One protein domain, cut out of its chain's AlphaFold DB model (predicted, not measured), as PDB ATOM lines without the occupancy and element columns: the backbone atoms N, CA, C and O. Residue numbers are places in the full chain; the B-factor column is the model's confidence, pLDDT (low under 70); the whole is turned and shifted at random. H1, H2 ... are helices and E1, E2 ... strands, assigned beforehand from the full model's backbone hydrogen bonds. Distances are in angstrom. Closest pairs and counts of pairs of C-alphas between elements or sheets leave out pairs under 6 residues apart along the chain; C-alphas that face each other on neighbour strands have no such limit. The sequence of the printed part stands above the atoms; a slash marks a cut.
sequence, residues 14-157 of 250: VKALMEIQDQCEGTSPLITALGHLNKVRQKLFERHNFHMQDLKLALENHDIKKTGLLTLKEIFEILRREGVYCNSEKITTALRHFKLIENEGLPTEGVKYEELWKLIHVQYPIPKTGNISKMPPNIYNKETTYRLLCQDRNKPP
ATOM      1  N   VAL A  14     256.009 147.965 183.533       52.66
ATOM      2  CA  VAL A  14     256.026 147.667 184.987       52.66
ATOM      3  C   VAL A  14     255.648 148.895 185.822       52.66
ATOM      4  O   VAL A  14     255.070 148.773 186.901       52.66
ATOM      5  N   LYS A  15     255.911 150.092 185.280       52.78
ATOM      6  CA  LYS A  15     255.393 151.354 185.818       52.78
ATOM      7  C   LYS A  15     253.868 151.363 185.929       52.78
ATOM      8  O   LYS A  15     253.387 151.785 186.963       52.78
ATOM      9  N   ALA A  16     253.136 150.819 184.957       53.00
ATOM     10  CA  ALA A  16     251.675 150.719 184.985       53.00
ATOM     11  C   ALA A  16     251.147 149.707 186.024       53.00
ATOM     12  O   ALA A  16     249.992 149.787 186.419       53.00
ATOM     13  N   LEU A  17     251.978 148.764 186.493       51.19
ATOM     14  CA  LEU A  17     251.631 147.867 187.609       51.19
ATOM     15  C   LEU A  17     251.876 148.519 188.981       51.19
ATOM     16  O   LEU A  17     251.228 148.148 189.956       51.19
ATOM     17  N   MET A  18     252.832 149.453 189.066       50.94
ATOM     18  CA  MET A  18     253.185 150.175 190.298       50.94
ATOM     19  C   MET A  18     252.412 151.488 190.466       50.94
ATOM     20  O   MET A  18     252.103 151.881 191.590       50.94
ATOM     21  N   GLU A  19     252.069 152.147 189.362       53.31
ATOM     22  CA  GLU A  19     251.061 153.199 189.281       53.31
ATOM     23  C   GLU A  19     249.691 152.539 189.459       53.31
ATOM     24  O   GLU A  19     248.984 152.296 188.495       53.31
ATOM     25  N   ILE A  20     249.378 152.153 190.699       45.84
ATOM     26  CA  ILE A  20     248.031 152.125 191.281       45.84
ATOM     27  C   ILE A  20     246.944 151.720 190.273       45.84
ATOM     28  O   ILE A  20     246.439 152.556 189.533       45.84
ATOM     29  N   GLN A  21     246.621 150.426 190.224       46.34
ATOM     30  CA  GLN A  21     245.321 149.794 190.538       46.34
ATOM     31  C   GLN A  21     243.979 150.569 190.385       46.34
ATOM     32  O   GLN A  21     242.956 150.065 190.834       46.34
ATOM     33  N   ASP A  22     243.945 151.721 189.719       41.22
ATOM     34  CA  ASP A  22     242.773 152.535 189.377       41.22
ATOM     35  C   ASP A  22     242.353 152.327 187.909       41.22
ATOM     36  O   ASP A  22     241.257 152.692 187.499       41.22
ATOM     37  N   GLN A  23     243.141 151.620 187.090       41.78
ATOM     38  CA  GLN A  23     242.778 151.345 185.689       41.78
ATOM     39  C   GLN A  23     241.809 150.160 185.483       41.78
ATOM     40  O   GLN A  23     241.656 149.656 184.372       41.78
ATOM     41  N   CYS A  24     241.073 149.746 186.519       40.00
ATOM     42  CA  CYS A  24     239.792 149.051 186.321       40.00
ATOM     43  C   CYS A  24     238.605 150.024 186.173       40.00
ATOM     44  O   CYS A  24     237.456 149.587 186.152       40.00
ATOM     45  N   GLU A  25     238.852 151.326 186.003       44.31
ATOM     46  CA  GLU A  25     237.829 152.322 185.640       44.31
ATOM     47  C   GLU A  25     237.239 152.139 184.232       44.31
ATOM     48  O   GLU A  25     236.217 152.732 183.887       44.31
ATOM     49  N   GLY A  26     237.800 151.249 183.418       44.34
ATOM     50  CA  GLY A  26     237.178 150.807 182.179       44.34
ATOM     51  C   GLY A  26     236.112 149.738 182.413       44.34
ATOM     52  O   GLY A  26     236.192 148.685 181.781       44.34
ATOM     53  N   THR A  27     235.117 149.940 183.293       50.16
ATOM     54  CA  THR A  27     233.941 149.053 183.252       50.16
ATOM     55  C   THR A  27     233.343 149.204 181.865       50.16
ATOM     56  O   THR A  27     232.741 150.234 181.557       50.16
ATOM     57  N   SER A  28     233.568 148.217 180.997       68.00
ATOM     58  CA  SER A  28     233.084 148.308 179.631       68.00
ATOM     59  C   SER A  28     231.574 148.580 179.681       68.00
ATOM     60  O   SER A  28     230.877 148.057 180.564       68.00
ATOM     61  N   PRO A  29     231.029 149.413 178.779       73.31
ATOM     62  CA  PRO A  29     229.595 149.714 178.762       73.31
ATOM     63  C   PRO A  29     228.748 148.429 178.711       73.31
ATOM     64  O   PRO A  29     227.634 148.387 179.220       73.31
ATOM     65  N   LEU A  30     229.323 147.342 178.190       74.25
ATOM     66  CA  LEU A  30     228.766 145.994 178.217       74.25
ATOM     67  C   LEU A  30     228.692 145.387 179.626       74.25
ATOM     68  O   LEU A  30     227.645 144.869 179.998       74.25
ATOM     69  N   ILE A  31     229.754 145.458 180.435       76.00
ATOM     70  CA  ILE A  31     229.746 144.937 181.815       76.00
ATOM     71  C   ILE A  31     228.705 145.682 182.657       76.00
ATOM     72  O   ILE A  31     227.941 145.061 183.399       76.00
ATOM     73  N   THR A  32     228.614 147.005 182.506       80.25
ATOM     74  CA  THR A  32     227.609 147.800 183.229       80.25
ATOM     75  C   THR A  32     226.182 147.510 182.748       80.25
ATOM     76  O   THR A  32     225.262 147.452 183.569       80.25
ATOM     77  N   ALA A  33     225.991 147.264 181.447       82.31
ATOM     78  CA  ALA A  33     224.723 146.836 180.862       82.31
ATOM     79  C   ALA A  33     224.282 145.448 181.359       82.31
ATOM     80  O   ALA A  33     223.145 145.287 181.806       82.31
ATOM     81  N   LEU A  34     225.185 144.464 181.363       81.88
ATOM     82  CA  LEU A  34     224.924 143.108 181.861       81.88
ATOM     83  C   LEU A  34     224.667 143.093 183.373       81.88
ATOM     84  O   LEU A  34     223.750 142.423 183.845       81.88
ATOM     85  N   GLY A  35     225.416 143.889 184.141       81.06
ATOM     86  CA  GLY A  35     225.162 144.076 185.567       81.06
ATOM     87  C   GLY A  35     223.783 144.691 185.831       81.06
ATOM     88  O   GLY A  35     223.073 144.257 186.738       81.06
ATOM     89  N   HIS A  36     223.365 145.668 185.020       84.12
ATOM     90  CA  HIS A  36     222.023 146.245 185.108       84.12
ATOM     91  C   HIS A  36     220.935 145.223 184.758       84.12
ATOM     92  O   HIS A  36     219.941 145.136 185.476       84.12
ATOM     93  N   LEU A  37     221.132 144.423 183.707       83.94
ATOM     94  CA  LEU A  37     220.228 143.333 183.352       83.94
ATOM     95  C   LEU A  37     220.037 142.380 184.540       83.94
ATOM     96  O   LEU A  37     218.910 142.159 184.965       83.94
ATOM     97  N   ASN A  38     221.121 141.891 185.144       84.12
ATOM     98  CA  ASN A  38     221.040 140.975 186.285       84.12
ATOM     99  C   ASN A  38     220.313 141.579 187.492       84.12
ATOM    100  O   ASN A  38     219.510 140.894 188.123       84.12
ATOM    101  N   LYS A  39     220.518 142.872 187.771       85.12
ATOM    102  CA  LYS A  39     219.762 143.585 188.813       85.12
ATOM    103  C   LYS A  39     218.263 143.615 188.520       85.12
ATOM    104  O   LYS A  39     217.467 143.442 189.437       85.12
ATOM    105  N   VAL A  40     217.866 143.832 187.264       83.94
ATOM    106  CA  VAL A  40     216.452 143.783 186.859       83.94
ATOM    107  C   VAL A  40     215.888 142.381 187.085       83.94
ATOM    108  O   VAL A  40     214.829 142.250 187.687       83.94
ATOM    109  N   ARG A  41     216.620 141.334 186.690       85.88
ATOM    110  CA  ARG A  41     216.196 139.935 186.877       85.88
ATOM    111  C   ARG A  41     215.946 139.601 188.349       85.88
ATOM    112  O   ARG A  41     214.898 139.060 188.682       85.88
ATOM    113  N   GLN A  42     216.876 139.978 189.227       82.75
ATOM    114  CA  GLN A  42     216.745 139.775 190.674       82.75
ATOM    115  C   GLN A  42     215.538 140.523 191.247       82.75
ATOM    116  O   GLN A  42     214.696 139.919 191.903       82.75
ATOM    117  N   LYS A  43     215.388 141.811 190.912       83.12
ATOM    118  CA  LYS A  43     214.258 142.626 191.381       83.12
ATOM    119  C   LYS A  43     212.900 142.100 190.930       83.12
ATOM    120  O   LYS A  43     211.919 142.297 191.636       83.12
ATOM    121  N   LEU A  44     212.818 141.495 189.747       81.81
ATOM    122  CA  LEU A  44     211.573 140.902 189.261       81.81
ATOM    123  C   LEU A  44     211.260 139.584 189.959       81.81
ATOM    124  O   LEU A  44     210.098 139.318 190.234       81.81
ATOM    125  N   PHE A  45     212.279 138.797 190.290       81.38
ATOM    126  CA  PHE A  45     212.104 137.555 191.036       81.38
ATOM    127  C   PHE A  45     211.709 137.779 192.499       81.38
ATOM    128  O   PHE A  45     210.898 137.034 193.034       81.38
ATOM    129  N   GLU A  46     212.227 138.826 193.142       82.19
ATOM    130  CA  GLU A  46     211.857 139.181 194.520       82.19
ATOM    131  C   GLU A  46     210.399 139.664 194.649       82.19
ATOM    132  O   GLU A  46     209.826 139.668 195.742       82.19
ATOM    133  N   ARG A  47     209.760 140.079 193.549       79.69
ATOM    134  CA  ARG A  47     208.387 140.596 193.564       79.69
ATOM    135  C   ARG A  47     207.374 139.458 193.589       79.69
ATOM    136  O   ARG A  47     207.219 138.723 192.625       79.69
ATOM    137  N   HIS A  48     206.604 139.396 194.669       70.44
ATOM    138  CA  HIS A  48     205.589 138.359 194.874       70.44
ATOM    139  C   HIS A  48     204.314 138.604 194.048       70.44
ATOM    140  O   HIS A  48     203.599 137.664 193.722       70.44
ATOM    141  N   ASN A  49     204.056 139.862 193.674       74.12
ATOM    142  CA  ASN A  49     202.855 140.285 192.943       74.12
ATOM    143  C   ASN A  49     203.083 140.402 191.427       74.12
ATOM    144  O   ASN A  49     202.300 141.054 190.744       74.12
ATOM    145  N   PHE A  50     204.194 139.872 190.911       77.62
ATOM    146  CA  PHE A  50     204.539 139.989 189.500       77.62
ATOM    147  C   PHE A  50     204.661 138.608 188.870       77.62
ATOM    148  O   PHE A  50     205.587 137.855 189.176       77.62
ATOM    149  N   HIS A  51     203.747 138.281 187.960       79.94
ATOM    150  CA  HIS A  51     203.829 137.047 187.196       79.94
ATOM    151  C   HIS A  51     204.482 137.326 185.843       79.94
ATOM    152  O   HIS A  51     203.971 138.070 185.013       79.94
ATOM    153  N   MET A  52     205.615 136.668 185.576       80.56
ATOM    154  CA  MET A  52     206.321 136.794 184.290       80.56
ATOM    155  C   MET A  52     205.461 136.378 183.082       80.56
ATOM    156  O   MET A  52     205.777 136.749 181.951       80.56
ATOM    157  N   GLN A  53     204.407 135.589 183.307       80.81
ATOM    158  CA  GLN A  53     203.441 135.192 182.281       80.81
ATOM    159  C   GLN A  53     202.564 136.368 181.837       80.81
ATOM    160  O   GLN A  53     202.319 136.496 180.641       80.81
ATOM    161  N   ASP A  54     202.189 137.264 182.751       83.25
ATOM    162  CA  ASP A  54     201.397 138.457 182.433       83.25
ATOM    163  C   ASP A  54     202.183 139.378 181.497       83.25
ATOM    164  O   ASP A  54     201.670 139.821 180.471       83.25
ATOM    165  N   LEU A  55     203.486 139.540 181.759       82.94
ATOM    166  CA  LEU A  55     204.390 140.265 180.867       82.94
ATOM    167  C   LEU A  55     204.484 139.616 179.475       82.94
ATOM    168  O   LEU A  55     204.535 140.324 178.470       82.94
ATOM    169  N   LYS A  56     204.509 138.279 179.395       83.50
ATOM    170  CA  LYS A  56     204.542 137.557 178.112       83.50
ATOM    171  C   LYS A  56     203.265 137.811 177.312       83.50
ATOM    172  O   LYS A  56     203.348 138.146 176.138       83.50
ATOM    173  N   LEU A  57     202.107 137.715 177.964       83.50
ATOM    174  CA  LEU A  57     200.806 137.978 177.350       83.50
ATOM    175  C   LEU A  57     200.667 139.442 176.916       83.50
ATOM    176  O   LEU A  57     200.155 139.713 175.834       83.50
ATOM    177  N   ALA A  58     201.156 140.391 177.718       83.12
ATOM    178  CA  ALA A  58     201.162 141.807 177.362       83.12
ATOM    179  C   ALA A  58     201.999 142.075 176.100       83.12
ATOM    180  O   ALA A  58     201.574 142.839 175.233       83.12
ATOM    181  N   LEU A  59     203.157 141.418 175.964       82.75
ATOM    182  CA  LEU A  59     203.988 141.497 174.759       82.75
ATOM    183  C   LEU A  59     203.297 140.851 173.547       82.75
ATOM    184  O   LEU A  59     203.256 141.461 172.481       82.75
ATOM    185  N   GLU A  60     202.696 139.669 173.707       83.31
ATOM    186  CA  GLU A  60     201.978 138.973 172.626       83.31
ATOM    187  C   GLU A  60     200.743 139.749 172.139       83.31
ATOM    188  O   GLU A  60     200.502 139.836 170.938       83.31
ATOM    189  N   ASN A  61     199.986 140.374 173.047       81.50
ATOM    190  CA  ASN A  61     198.810 141.180 172.702       81.50
ATOM    191  C   ASN A  61     199.157 142.429 171.879       81.50
ATOM    192  O   ASN A  61     198.329 142.907 171.103       81.50
ATOM    193  N   HIS A  62     200.365 142.967 172.050       78.81
ATOM    194  CA  HIS A  62     200.851 144.105 171.275       78.81
ATOM    195  C   HIS A  62     201.416 143.695 169.900       78.81
ATOM    196  O   HIS A  62     201.463 144.528 168.994       78.81
ATOM    197  N   ASP A  63     201.766 142.421 169.694       78.75
ATOM    198  CA  ASP A  63     202.199 141.881 168.400       78.75
ATOM    199  C   ASP A  63     200.997 141.434 167.546       78.75
ATOM    200  O   ASP A  63     200.737 140.250 167.324       78.75
ATOM    201  N   ILE A  64     200.260 142.416 167.013       71.06
ATOM    202  CA  ILE A  64     199.062 142.200 166.173       71.06
ATOM    203  C   ILE A  64     199.373 141.317 164.949       71.06
ATOM    204  O   ILE A  64     198.509 140.589 164.458       71.06
ATOM    205  N   LYS A  65     200.611 141.374 164.444       70.25
ATOM    206  CA  LYS A  65     201.044 140.651 163.242       70.25
ATOM    207  C   LYS A  65     201.619 139.265 163.545       70.25
ATOM    208  O   LYS A  65     201.905 138.537 162.596       70.25
ATOM    209  N   LYS A  66     201.772 138.893 164.825       71.06
ATOM    210  CA  LYS A  66     202.440 137.658 165.282       71.06
ATOM    211  C   LYS A  66     203.798 137.445 164.616       71.06
ATOM    212  O   LYS A  66     204.187 136.324 164.294       71.06
ATOM    213  N   THR A  67     204.491 138.544 164.347       68.69
ATOM    214  CA  THR A  67     205.784 138.520 163.663       68.69
ATOM    215  C   THR A  67     206.932 138.182 164.608       68.69
ATOM    216  O   THR A  67     208.041 137.939 164.144       68.69
ATOM    217  N   GLY A  68     206.690 138.155 165.925       72.19
ATOM    218  CA  GLY A  68     207.728 137.934 166.934       72.19
ATOM    219  C   GLY A  68     208.632 139.154 167.147       72.19
ATOM    220  O   GLY A  68     209.611 139.075 167.889       72.19
ATOM    221  N   LEU A  69     208.312 140.280 166.499       78.56
ATOM    222  CA  LEU A  69     209.122 141.492 166.432       78.56
ATOM    223  C   LEU A  69     208.314 142.685 166.941       78.56
ATOM    224  O   LEU A  69     207.230 142.965 166.436       78.56
ATOM    225  N   LEU A  70     208.873 143.403 167.910       81.06
ATOM    226  CA  LEU A  70     208.327 144.661 168.422       81.06
ATOM    227  C   LEU A  70     209.396 145.747 168.364       81.06
ATOM    228  O   LEU A  70     210.591 145.462 168.475       81.06
ATOM    229  N   THR A  71     208.985 147.004 168.204       83.44
ATOM    230  CA  THR A  71     209.947 148.109 168.239       83.44
ATOM    231  C   THR A  71     210.443 148.341 169.670       83.44
ATOM    232  O   THR A  71     209.724 148.115 170.647       83.44
ATOM    233  N   LEU A  72     211.674 148.843 169.826       80.62
ATOM    234  CA  LEU A  72     212.245 149.136 171.151       80.62
ATOM    235  C   LEU A  72     211.344 150.061 171.987       80.62
ATOM    236  O   LEU A  72     211.215 149.868 173.195       80.62
ATOM    237  N   LYS A  73     210.709 151.053 171.350       82.25
ATOM    238  CA  LYS A  73     209.820 152.009 172.026       82.25
ATOM    239  C   LYS A  73     208.606 151.309 172.633       82.25
ATOM    240  O   LYS A  73     208.349 151.488 173.819       82.25
ATOM    241  N   GLU A  74     207.929 150.472 171.851       82.88
ATOM    242  CA  GLU A  74     206.760 149.707 172.300       82.88
ATOM    243  C   GLU A  74     207.124 148.765 173.452       82.88
ATOM    244  O   GLU A  74     206.426 148.723 174.462       82.88
ATOM    245  N   ILE A  75     208.269 148.080 173.368       83.69
ATOM    246  CA  ILE A  75     208.738 147.188 174.436       83.69
ATOM    247  C   ILE A  75     208.947 147.954 175.747       83.69
ATOM    248  O   ILE A  75     208.508 147.498 176.803       83.69
ATOM    249  N   PHE A  76     209.600 149.121 175.713       84.19
ATOM    250  CA  PHE A  76     209.819 149.905 176.931       84.19
ATOM    251  C   PHE A  76     208.528 150.501 177.499       84.19
ATOM    252  O   PHE A  76     208.423 150.646 178.717       84.19
ATOM    253  N   GLU A  77     207.546 150.828 176.662       85.44
ATOM    254  CA  GLU A  77     206.223 151.255 177.124       85.44
ATOM    255  C   GLU A  77     205.471 150.122 177.829       85.44
ATOM    256  O   GLU A  77     204.947 150.334 178.925       85.44
ATOM    257  N   ILE A  78     205.488 148.913 177.258       83.88
ATOM    258  CA  ILE A  78     204.875 147.721 177.860       83.88
ATOM    259  C   ILE A  78     205.562 147.387 179.185       83.88
ATOM    260  O   ILE A  78     204.893 147.245 180.204       83.88
ATOM    261  N   LEU A  79     206.898 147.358 179.212       83.31
ATOM    262  CA  LEU A  79     207.656 147.111 180.440       83.31
ATOM    263  C   LEU A  79     207.306 148.123 181.538       83.31
ATOM    264  O   LEU A  79     207.103 147.730 182.683       83.31
ATOM    265  N   ARG A  80     207.173 149.414 181.203       84.62
ATOM    266  CA  ARG A  80     206.749 150.437 182.174       84.62
ATOM    267  C   ARG A  80     205.322 150.219 182.669       84.62
ATOM    268  O   ARG A  80     205.087 150.417 183.859       84.62
ATOM    269  N   ARG A  81     204.391 149.829 181.792       84.19
ATOM    270  CA  ARG A  81     202.997 149.534 182.160       84.19
ATOM    271  C   ARG A  81     202.914 148.359 183.134       84.19
ATOM    272  O   ARG A  81     202.217 148.457 184.134       84.19
ATOM    273  N   GLU A  82     203.716 147.327 182.896       79.88
ATOM    274  CA  GLU A  82     203.858 146.151 183.764       79.88
ATOM    275  C   GLU A  82     204.720 146.421 185.022       79.88
ATOM    276  O   GLU A  82     205.065 145.517 185.781       79.88
ATOM    277  N   GLY A  83     205.112 147.678 185.269       75.44
ATOM    278  CA  GLY A  83     205.876 148.080 186.455       75.44
ATOM    279  C   GLY A  83     207.352 147.661 186.440       75.44
ATOM    280  O   GLY A  83     208.034 147.721 187.474       75.44
ATOM    281  N   VAL A  84     207.876 147.237 185.289       80.62
ATOM    282  CA  VAL A  84     209.278 146.874 185.069       80.62
ATOM    283  C   VAL A  84     210.071 148.110 184.637       80.62
ATOM    284  O   VAL A  84     210.099 148.508 183.473       80.62
ATOM    285  N   TYR A  85     210.752 148.736 185.595       78.69
ATOM    286  CA  TYR A  85     211.588 149.906 185.329       78.69
ATOM    287  C   TYR A  85     212.999 149.499 184.913       78.69
ATOM    288  O   TYR A  85     213.782 148.992 185.717       78.69
ATOM    289  N   CYS A  86     213.335 149.791 183.660       80.88
ATOM    290  CA  CYS A  86     214.637 149.507 183.077       80.88
ATOM    291  C   CYS A  86     215.242 150.755 182.434       80.88
ATOM    292  O   CYS A  86     214.540 151.529 181.784       80.88
ATOM    293  N   ASN A  87     216.560 150.920 182.558       82.50
ATOM    294  CA  ASN A  87     217.295 151.897 181.763       82.50
ATOM    295  C   ASN A  87     217.348 151.427 180.296       82.50
ATOM    296  O   ASN A  87     217.880 150.351 180.003       82.50
ATOM    297  N   SER A  88     216.792 152.243 179.397       79.81
ATOM    298  CA  SER A  88     216.660 151.928 177.975       79.81
ATOM    299  C   SER A  88     218.005 151.777 177.276       79.81
ATOM    300  O   SER A  88     218.173 150.861 176.476       79.81
ATOM    301  N   GLU A  89     218.987 152.614 177.603       81.31
ATOM    302  CA  GLU A  89     220.310 152.589 176.976       81.31
ATOM    303  C   GLU A  89     221.061 151.310 177.343       81.31
ATOM    304  O   GLU A  89     221.534 150.593 176.468       81.31
ATOM    305  N   LYS A  90     221.067 150.955 178.634       82.25
ATOM    306  CA  LYS A  90     221.754 149.753 179.134       82.25
ATOM    307  C   LYS A  90     221.156 148.470 178.566       82.25
ATOM    308  O   LYS A  90     221.899 147.568 178.189       82.25
ATOM    309  N   ILE A  91     219.826 148.382 178.476       82.38
ATOM    310  CA  ILE A  91     219.183 147.226 177.841       82.38
ATOM    311  C   ILE A  91     219.486 147.200 176.347       82.38
ATOM    312  O   ILE A  91     219.873 146.152 175.847       82.38
ATOM    313  N   THR A  92     219.407 148.330 175.646       82.12
ATOM    314  CA  THR A  92     219.709 148.378 174.205       82.12
ATOM    315  C   THR A  92     221.141 147.924 173.918       82.12
ATOM    316  O   THR A  92     221.366 147.119 173.018       82.12
ATOM    317  N   THR A  93     222.110 148.351 174.732       80.69
ATOM    318  CA  THR A  93     223.505 147.896 174.650       80.69
ATOM    319  C   THR A  93     223.640 146.383 174.862       80.69
ATOM    320  O   THR A  93     224.386 145.730 174.131       80.69
ATOM    321  N   ALA A  94     222.899 145.802 175.812       79.75
ATOM    322  CA  ALA A  94     222.876 144.353 176.013       79.75
ATOM    323  C   ALA A  94     222.222 143.613 174.830       79.75
ATOM    324  O   ALA A  94     222.756 142.609 174.365       79.75
ATOM    325  N   LEU A  95     221.106 144.121 174.297       81.00
ATOM    326  CA  LEU A  95     220.398 143.515 173.162       81.00
ATOM    327  C   LEU A  95     221.252 143.494 171.889       81.00
ATOM    328  O   LEU A  95     221.272 142.475 171.198       81.00
ATOM    329  N   ARG A  96     222.006 144.569 171.619       80.44
ATOM    330  CA  ARG A  96     222.989 144.619 170.521       80.44
ATOM    331  C   ARG A  96     224.061 143.547 170.679       80.44
ATOM    332  O   ARG A  96     224.357 142.820 169.738       80.44
ATOM    333  N   HIS A  97     224.593 143.384 171.892       77.56
ATOM    334  CA  HIS A  97     225.600 142.362 172.174       77.56
ATOM    335  C   HIS A  97     225.084 140.936 171.927       77.56
ATOM    336  O   HIS A  97     225.798 140.101 171.378       77.56
ATOM    337  N   PHE A  98     223.835 140.655 172.303       73.69
ATOM    338  CA  PHE A  98     223.202 139.356 172.070       73.69
ATOM    339  C   PHE A  98     222.644 139.180 170.650       73.69
ATOM    340  O   PHE A  98     222.119 138.111 170.351       73.69
ATOM    341  N   LYS A  99     222.781 140.186 169.770       74.38
ATOM    342  CA  LYS A  99     222.240 140.190 168.398       74.38
ATOM    343  C   LYS A  99     220.728 139.916 168.348       74.38
ATOM    344  O   LYS A  99     220.241 139.245 167.446       74.38
ATOM    345  N   LEU A 100     219.996 140.439 169.335       73.81
ATOM    346  CA  LEU A 100     218.539 140.267 169.481       73.81
ATOM    347  C   LEU A 100     217.728 141.320 168.710       73.81
ATOM    348  O   LEU A 100     216.495 141.291 168.715       73.81
ATOM    349  N   ILE A 101     218.426 142.271 168.089       74.00
ATOM    350  CA  ILE A 101     217.858 143.308 167.234       74.00
ATOM    351  C   ILE A 101     218.044 142.855 165.787       74.00
ATOM    352  O   ILE A 101     219.173 142.668 165.333       74.00
ATOM    353  N   GLU A 102     216.943 142.680 165.067       66.06
ATOM    354  CA  GLU A 102     216.961 142.528 163.618       66.06
ATOM    355  C   GLU A 102     216.962 143.914 162.962       66.06
ATOM    356  O   GLU A 102     216.258 144.824 163.404       66.06
ATOM    357  N   ASN A 103     217.751 144.063 161.890       58.69
ATOM    358  CA  ASN A 103     217.902 145.306 161.123       58.69
ATOM    359  C   ASN A 103     218.496 146.480 161.927       58.69
ATOM    360  O   ASN A 103     217.937 147.575 161.949       58.69
ATOM    361  N   GLU A 104     219.643 146.254 162.576       60.41
ATOM    362  CA  GLU A 104     220.382 147.281 163.322       60.41
ATOM    363  C   GLU A 104     220.658 148.525 162.445       60.41
ATOM    364  O   GLU A 104     221.327 148.427 161.415       60.41
ATOM    365  N   GLY A 105     220.131 149.695 162.836       57.31
ATOM    366  CA  GLY A 105     220.337 150.963 162.126       57.31
ATOM    367  C   GLY A 105     219.294 151.327 161.060       57.31
ATOM    368  O   GLY A 105     219.458 152.349 160.390       57.31
ATOM    369  N   LEU A 106     218.220 150.548 160.896       58.59
ATOM    370  CA  LEU A 106     217.083 150.892 160.032       58.59
ATOM    371  C   LEU A 106     215.899 151.437 160.859       58.59
ATOM    372  O   LEU A 106     215.724 151.068 162.015       58.59
ATOM    373  N   PRO A 107     215.010 152.270 160.286       55.88
ATOM    374  CA  PRO A 107     213.792 152.721 160.979       55.88
ATOM    375  C   PRO A 107     212.830 151.567 161.326       55.88
ATOM    376  O   PRO A 107     211.897 151.755 162.104       55.88
ATOM    377  N   THR A 108     213.076 150.379 160.769       58.59
ATOM    378  CA  THR A 108     212.362 149.120 161.009       58.59
ATOM    379  C   THR A 108     213.134 148.201 161.970       58.59
ATOM    380  O   THR A 108     213.183 146.988 161.772       58.59
ATOM    381  N   GLU A 109     213.787 148.776 162.985       68.25
ATOM    382  CA  GLU A 109     214.421 148.022 164.074       68.25
ATOM    383  C   GLU A 109     213.364 147.187 164.814       68.25
ATOM    384  O   GLU A 109     212.491 147.716 165.510       68.25
ATOM    385  N   GLY A 110     213.448 145.868 164.643       71.94
ATOM    386  CA  GLY A 110     212.578 144.897 165.292       71.94
ATOM    387  C   GLY A 110     213.365 144.112 166.327       71.94
ATOM    388  O   GLY A 110     214.427 143.568 166.034       71.94
ATOM    389  N   VAL A 111     212.859 144.042 167.552       77.38
ATOM    390  CA  VAL A 111     213.460 143.246 168.622       77.38
ATOM    391  C   VAL A 111     212.640 141.991 168.831       77.38
ATOM    392  O   VAL A 111     211.415 142.058 168.968       77.38
ATOM    393  N   LYS A 112     213.330 140.853 168.921       81.44
ATOM    394  CA  LYS A 112     212.724 139.570 169.287       81.44
ATOM    395  C   LYS A 112     212.286 139.599 170.745       81.44
ATOM    396  O   LYS A 112     213.077 139.344 171.656       81.44
ATOM    397  N   TYR A 113     211.019 139.934 170.983       80.44
ATOM    398  CA  TYR A 113     210.514 140.125 172.344       80.44
ATOM    399  C   TYR A 113     210.477 138.819 173.147       80.44
ATOM    400  O   TYR A 113     210.651 138.858 174.361       80.44
ATOM    401  N   GLU A 114     210.318 137.660 172.497       80.25
ATOM    402  CA  GLU A 114     210.379 136.361 173.180       80.25
ATOM    403  C   GLU A 114     211.766 136.080 173.763       80.25
ATOM    404  O   GLU A 114     211.901 135.582 174.882       80.25
ATOM    405  N   GLU A 115     212.813 136.398 173.004       81.25
ATOM    406  CA  GLU A 115     214.195 136.211 173.439       81.25
ATOM    407  C   GLU A 115     214.560 137.223 174.526       81.25
ATOM    408  O   GLU A 115     215.219 136.868 175.502       81.25
ATOM    409  N   LEU A 116     214.047 138.454 174.426       82.69
ATOM    410  CA  LEU A 116     214.145 139.462 175.480       82.69
ATOM    411  C   LEU A 116     213.428 139.022 176.765       82.69
ATOM    412  O   LEU A 116     213.979 139.165 177.857       82.69
ATOM    413  N   TRP A 117     212.233 138.442 176.658       83.75
ATOM    414  CA  TRP A 117     211.508 137.896 177.804       83.75
ATOM    415  C   TRP A 117     212.298 136.759 178.468       83.75
ATOM    416  O   TRP A 117     212.490 136.785 179.686       83.75
ATOM    417  N   LYS A 118     212.853 135.824 177.681       84.12
ATOM    418  CA  LYS A 118     213.751 134.764 178.186       84.12
ATOM    419  C   LYS A 118     214.981 135.350 178.883       84.12
ATOM    420  O   LYS A 118     215.373 134.860 179.936       84.12
ATOM    421  N   LEU A 119     215.557 136.423 178.340       83.06
ATOM    422  CA  LEU A 119     216.715 137.113 178.913       83.06
ATOM    423  C   LEU A 119     216.409 137.710 180.302       83.06
ATOM    424  O   LEU A 119     217.260 137.691 181.192       83.06
ATOM    425  N   ILE A 120     215.197 138.233 180.500       83.38
ATOM    426  CA  ILE A 120     214.752 138.828 181.771       83.38
ATOM    427  C   ILE A 120     214.321 137.746 182.778       83.38
ATOM    428  O   ILE A 120     214.468 137.903 183.989       83.38
ATOM    429  N   HIS A 121     213.826 136.609 182.307       82.25
ATOM    430  CA  HIS A 121     213.293 135.553 183.158       82.25
ATOM    431  C   HIS A 121     214.391 134.785 183.907       82.25
ATOM    432  O   HIS A 121     215.301 134.236 183.295       82.25
ATOM    433  N   VAL A 122     214.314 134.701 185.242       78.31
ATOM    434  CA  VAL A 122     215.379 134.114 186.093       78.31
ATOM    435  C   VAL A 122     215.638 132.633 185.817       78.31
ATOM    436  O   VAL A 122     216.785 132.204 185.851       78.31
ATOM    437  N   GLN A 123     214.600 131.861 185.490       77.12
ATOM    438  CA  GLN A 123     214.750 130.421 185.231       77.12
ATOM    439  C   GLN A 123     215.519 130.093 183.940       77.12
ATOM    440  O   GLN A 123     216.007 128.976 183.799       77.12
ATOM    441  N   TYR A 124     215.645 131.036 182.999       80.62
ATOM    442  CA  TYR A 124     216.397 130.795 181.770       80.62
ATOM    443  C   TYR A 124     217.857 131.233 181.943       80.62
ATOM    444  O   TYR A 124     218.125 132.309 182.483       80.62
ATOM    445  N   PRO A 125     218.839 130.437 181.497       73.19
ATOM    446  CA  PRO A 125     220.229 130.861 181.535       73.19
ATOM    447  C   PRO A 125     220.452 132.040 180.580       73.19
ATOM    448  O   PRO A 125     219.877 132.094 179.493       73.19
ATOM    449  N   ILE A 126     221.318 132.980 180.971       73.25
ATOM    450  CA  ILE A 126     221.783 134.028 180.050       73.25
ATOM    451  C   ILE A 126     222.560 133.326 178.930       73.25
ATOM    452  O   ILE A 126     223.364 132.438 179.243       73.25
ATOM    453  N   PRO A 127     222.363 133.694 177.649       71.88
ATOM    454  CA  PRO A 127     223.171 133.159 176.564       71.88
ATOM    455  C   PRO A 127     224.653 133.316 176.901       71.88
ATOM    456  O   PRO A 127     225.064 134.374 177.382       71.88
ATOM    457  N   LYS A 128     225.452 132.264 176.679       63.44
ATOM    458  CA  LYS A 128     226.889 132.290 176.969       63.44
ATOM    459  C   LYS A 128     227.529 133.412 176.154       63.44
ATOM    460  O   LYS A 128     227.778 133.267 174.962       63.44
ATOM    461  N   THR A 129     227.790 134.536 176.803       56.56
ATOM    462  CA  THR A 129     228.669 135.565 176.275       56.56
ATOM    463  C   THR A 129     230.056 134.938 176.225       56.56
ATOM    464  O   THR A 129     230.583 134.558 177.273       56.56
ATOM    465  N   GLY A 130     230.646 134.782 175.035       54.25
ATOM    466  CA  GLY A 130     232.084 134.506 174.935       54.25
ATOM    467  C   GLY A 130     232.865 135.520 175.779       54.25
ATOM    468  O   GLY A 130     232.322 136.585 176.071       54.25
ATOM    469  N   ASN A 131     234.083 135.176 176.215       48.66
ATOM    470  CA  ASN A 131     234.891 135.976 177.147       48.66
ATOM    471  C   ASN A 131     234.714 137.495 176.929       48.66
ATOM    472  O   ASN A 131     235.260 138.068 175.990       48.66
ATOM    473  N   ILE A 132     233.911 138.130 177.798       53.75
ATOM    474  CA  ILE A 132     233.589 139.571 177.737       53.75
ATOM    475  C   ILE A 132     234.858 140.391 178.001       53.75
ATOM    476  O   ILE A 132     235.024 141.502 177.501       53.75
ATOM    477  N   SER A 133     235.779 139.805 178.762       49.16
ATOM    478  CA  SER A 133     237.164 140.233 178.815       49.16
ATOM    479  C   SER A 133     237.871 139.693 177.576       49.16
ATOM    480  O   SER A 133     238.189 138.502 177.503       49.16
ATOM    481  N   LYS A 134     238.148 140.562 176.598       49.25
ATOM    482  CA  LYS A 134     239.306 140.330 175.733       49.25
ATOM    483  C   LYS A 134     240.505 140.355 176.670       49.25
ATOM    484  O   LYS A 134     240.989 141.428 177.000       49.25
ATOM    485  N   MET A 135     240.895 139.177 177.150       44.25
ATOM    486  CA  MET A 135     242.145 138.944 177.858       44.25
ATOM    487  C   MET A 135     243.221 139.720 177.086       44.25
ATOM    488  O   MET A 135     243.401 139.412 175.901       44.25
ATOM    489  N   PRO A 136     243.849 140.768 177.659       51.78
ATOM    490  CA  PRO A 136     244.894 141.476 176.952       51.78
ATOM    491  C   PRO A 136     245.904 140.447 176.439       51.78
ATOM    492  O   PRO A 136     246.261 139.528 177.189       51.78
ATOM    493  N   PRO A 137     246.358 140.561 175.181       52.84
ATOM    494  CA  PRO A 137     247.271 139.588 174.583       52.84
ATOM    495  C   PRO A 137     248.562 139.411 175.402       52.84
ATOM    496  O   PRO A 137     249.243 138.400 175.258       52.84
ATOM    497  N   ASN A 138     248.857 140.355 176.305       50.66
ATOM    498  CA  ASN A 138     250.085 140.431 177.084       50.66
ATOM    499  C   ASN A 138     249.952 140.058 178.581       50.66
ATOM    500  O   ASN A 138     250.849 140.359 179.361       50.66
ATOM    501  N   ILE A 139     248.880 139.380 179.025       50.22
ATOM    502  CA  ILE A 139     248.813 138.874 180.424       50.22
ATOM    503  C   ILE A 139     249.902 137.820 180.699       50.22
ATOM    504  O   ILE A 139     250.337 137.646 181.834       50.22
ATOM    505  N   TYR A 140     250.404 137.157 179.657       45.50
ATOM    506  CA  TYR A 140     251.574 136.287 179.752       45.50
ATOM    507  C   TYR A 140     252.899 137.045 179.607       45.50
ATOM    508  O   TYR A 140     253.879 136.468 179.131       45.50
ATOM    509  N   ASN A 141     252.982 138.303 180.050       52.72
ATOM    510  CA  ASN A 141     254.292 138.873 180.319       52.72
ATOM    511  C   ASN A 141     254.864 138.175 181.567       52.72
ATOM    512  O   ASN A 141     254.563 138.516 182.708       52.72
ATOM    513  N   LYS A 142     255.644 137.110 181.336       53.62
ATOM    514  CA  LYS A 142     256.277 136.256 182.365       53.62
ATOM    515  C   LYS A 142     257.396 136.977 183.128       53.62
ATOM    516  O   LYS A 142     258.124 136.354 183.905       53.62
ATOM    517  N   GLU A 143     257.568 138.270 182.893       52.81
ATOM    518  CA  GLU A 143     258.445 139.121 183.672       52.81
ATOM    519  C   GLU A 143     257.825 139.364 185.048       52.81
ATOM    520  O   GLU A 143     257.066 140.300 185.283       52.81
ATOM    521  N   THR A 144     258.151 138.485 185.996       57.41
ATOM    522  CA  THR A 144     257.868 138.756 187.402       57.41
ATOM    523  C   THR A 144     258.601 140.028 187.825       57.41
ATOM    524  O   THR A 144     259.736 140.278 187.408       57.41
ATOM    525  N   THR A 145     257.994 140.822 188.708       57.84
ATOM    526  CA  THR A 145     258.611 142.037 189.273       57.84
ATOM    527  C   THR A 145     259.998 141.745 189.860       57.84
ATOM    528  O   THR A 145     260.909 142.563 189.764       57.84
ATOM    529  N   TYR A 146     260.187 140.532 190.393       57.09
ATOM    530  CA  TYR A 146     261.471 140.018 190.867       57.09
ATOM    531  C   TYR A 146     262.536 139.951 189.758       57.09
ATOM    532  O   TYR A 146     263.644 140.448 189.936       57.09
ATOM    533  N   ARG A 147     262.205 139.397 188.585       60.06
ATOM    534  CA  ARG A 147     263.134 139.260 187.452       60.06
ATOM    535  C   ARG A 147     263.544 140.615 186.862       60.06
ATOM    536  O   ARG A 147     264.674 140.764 186.410       60.06
ATOM    537  N   LEU A 148     262.643 141.596 186.891       60.81
ATOM    538  CA  LEU A 148     262.883 142.961 186.408       60.81
ATOM    539  C   LEU A 148     263.811 143.775 187.317       60.81
ATOM    540  O   LEU A 148     264.574 144.605 186.824       60.81
ATOM    541  N   LEU A 149     263.749 143.535 188.630       59.34
ATOM    542  CA  LEU A 149     264.480 144.298 189.648       59.34
ATOM    543  C   LEU A 149     265.754 143.600 190.153       59.34
ATOM    544  O   LEU A 149     266.504 144.189 190.927       59.34
ATOM    545  N   CYS A 150     266.016 142.361 189.730       62.56
ATOM    546  CA  CYS A 150     267.170 141.568 190.162       62.56
ATOM    547  C   CYS A 150     268.045 141.115 188.980       62.56
ATOM    548  O   CYS A 150     267.644 141.146 187.816       62.56
ATOM    549  N   GLN A 151     269.252 140.621 189.285       60.56
ATOM    550  CA  GLN A 151     270.210 140.073 188.302       60.56
ATOM    551  C   GLN A 151     269.667 138.873 187.496       60.56
ATOM    552  O   GLN A 151     270.259 138.474 186.492       60.56
ATOM    553  N   ASP A 152     268.513 138.334 187.890       56.88
ATOM    554  CA  ASP A 152     267.781 137.280 187.187       56.88
ATOM    555  C   ASP A 152     267.243 137.708 185.811       56.88
ATOM    556  O   ASP A 152     266.884 136.839 185.014       56.88
ATOM    557  N   ARG A 153     267.274 139.007 185.470       57.28
ATOM    558  CA  ARG A 153     267.007 139.527 184.114       57.28
ATOM    559  C   ARG A 153     267.792 138.790 183.022       57.28
ATOM    560  O   ARG A 153     267.261 138.565 181.937       57.28
ATOM    561  N   ASN A 154     269.029 138.390 183.322       66.50
ATOM    562  CA  ASN A 154     269.934 137.744 182.368       66.50
ATOM    563  C   ASN A 154     269.729 136.223 182.256       66.50
ATOM    564  O   ASN A 154     270.359 135.587 181.414       66.50
ATOM    565  N   LYS A 155     268.882 135.618 183.099       68.44
ATOM    566  CA  LYS A 155     268.622 134.174 183.052       68.44
ATOM    567  C   LYS A 155     267.573 133.868 181.975       68.44
ATOM    568  O   LYS A 155     266.563 134.573 181.899       68.44
ATOM    569  N   PRO A 156     267.745 132.827 181.144       61.38
ATOM    570  CA  PRO A 156     266.695 132.413 180.220       61.38
ATOM    571  C   PRO A 156     265.417 132.069 181.010       61.38
ATOM    572  O   PRO A 156     265.515 131.557 182.128       61.38
ATOM    573  N   PRO A 157     264.216 132.415 180.510       57.19
ATOM    574  CA  PRO A 157     262.969 132.010 181.148       57.19
ATOM    575  C   PRO A 157     262.956 130.492 181.302       57.19
ATOM    576  O   PRO A 157     263.169 129.779 180.324       57.19
TER     577      PRO A 157
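What this domain is: This is residues 14 to 157 of the 250 residues of an uncharacterized protein of Bactrocera latifrons (UniProt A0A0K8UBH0). A cluster of five helices, H2 to H6, with the short strand E1 among them, makes one end, and two thin arms lead away from it to a small, loose far end of three short helices, H1, H7 and H8. Residues 19 to 27 stick out as one arm and residues 134 to 141 as the other, and these arms make much of the length. The printed part has 144 residues with eight named helices and one named strand, in the order H1 H2 H3 H4 H5 E1 H6 H7 H8, and its class is mostly helix. It is only just extended, close to loose, with a radius of gyration of the C-alphas of 22.1 A, and it spans 74 by 37 by 23 A.

Where its parts are: H1, residues 14 to 18, begins at C-alpha 14 (256.026, 147.667, 184.987). H2, residues 29 to 45, is the longest helix at 24.6 A and begins at C-alpha 29 (229.595, 149.714, 178.762). H3, residues 52 to 62, measures 15.9 A, H4, residues 72 to 81, 14.4 A, and H5, residues 88 to 97, 14.3 A. E1 is residues 110 to 112, and H6, residues 113 to 120, measures 10.4 A. H7 is residues 145 to 149, and H8, residues 151 to 154, ends at C-alpha 154 (269.934, 137.744, 182.368).

How they stand to each other: H1 and H7 are close but not clearly touching, with their closest C-alphas, Val 14 and Thr 145, 7.5 A apart. H2 and H5 touch, closest at the C-alphas of Ala 33 and Lys 90, 4.5 A, and run opposite ways at a steep tilt of 69 degrees, only just short of about perpendicular. With residues 37 to 41 alone H2 only just touches H6, with 3 pairs of C-alphas within 8 A, closest at Arg 41 and Ile 120, 5.4 A. H3 and H4 touch, closest at the C-alphas of Ala 58 and Ile 78, 7.0 A, at a steep tilt of 50 degrees, opposite ways. E1 pairs with no named strand, but residues 69 to 70 pair antiparallel with its residues 111 to 112, and residues 101 to 102 with its residues 110 to 111. H3 only just touches H6, with 3 pairs of C-alphas within 8 A, at a shallow tilt of 22 degrees, opposite ways; the C-alphas of Lys 56 and Trp 117 are closest, 7.0 A. H7 and H8 are close but not clearly touching, closest at the C-alphas of Arg 147 and Arg 153, 5.1 A. Every O i to N i+4 pair is within hydrogen-bond range in H1 to H7, and H8 is too short for such a pair.

The domain as a whole: The C-alphas farthest apart, of Ile 64 and Gln 151, are 74.5 A apart. The printed part has no cut. The links H5 to E1, 12 residues, and H6 to H7, 24 residues, are long. Mean pLDDT of the printed part is 70.6; residues 14 to 28, residue 67, residues 102 to 109 and residues 128 to 157 are under 70.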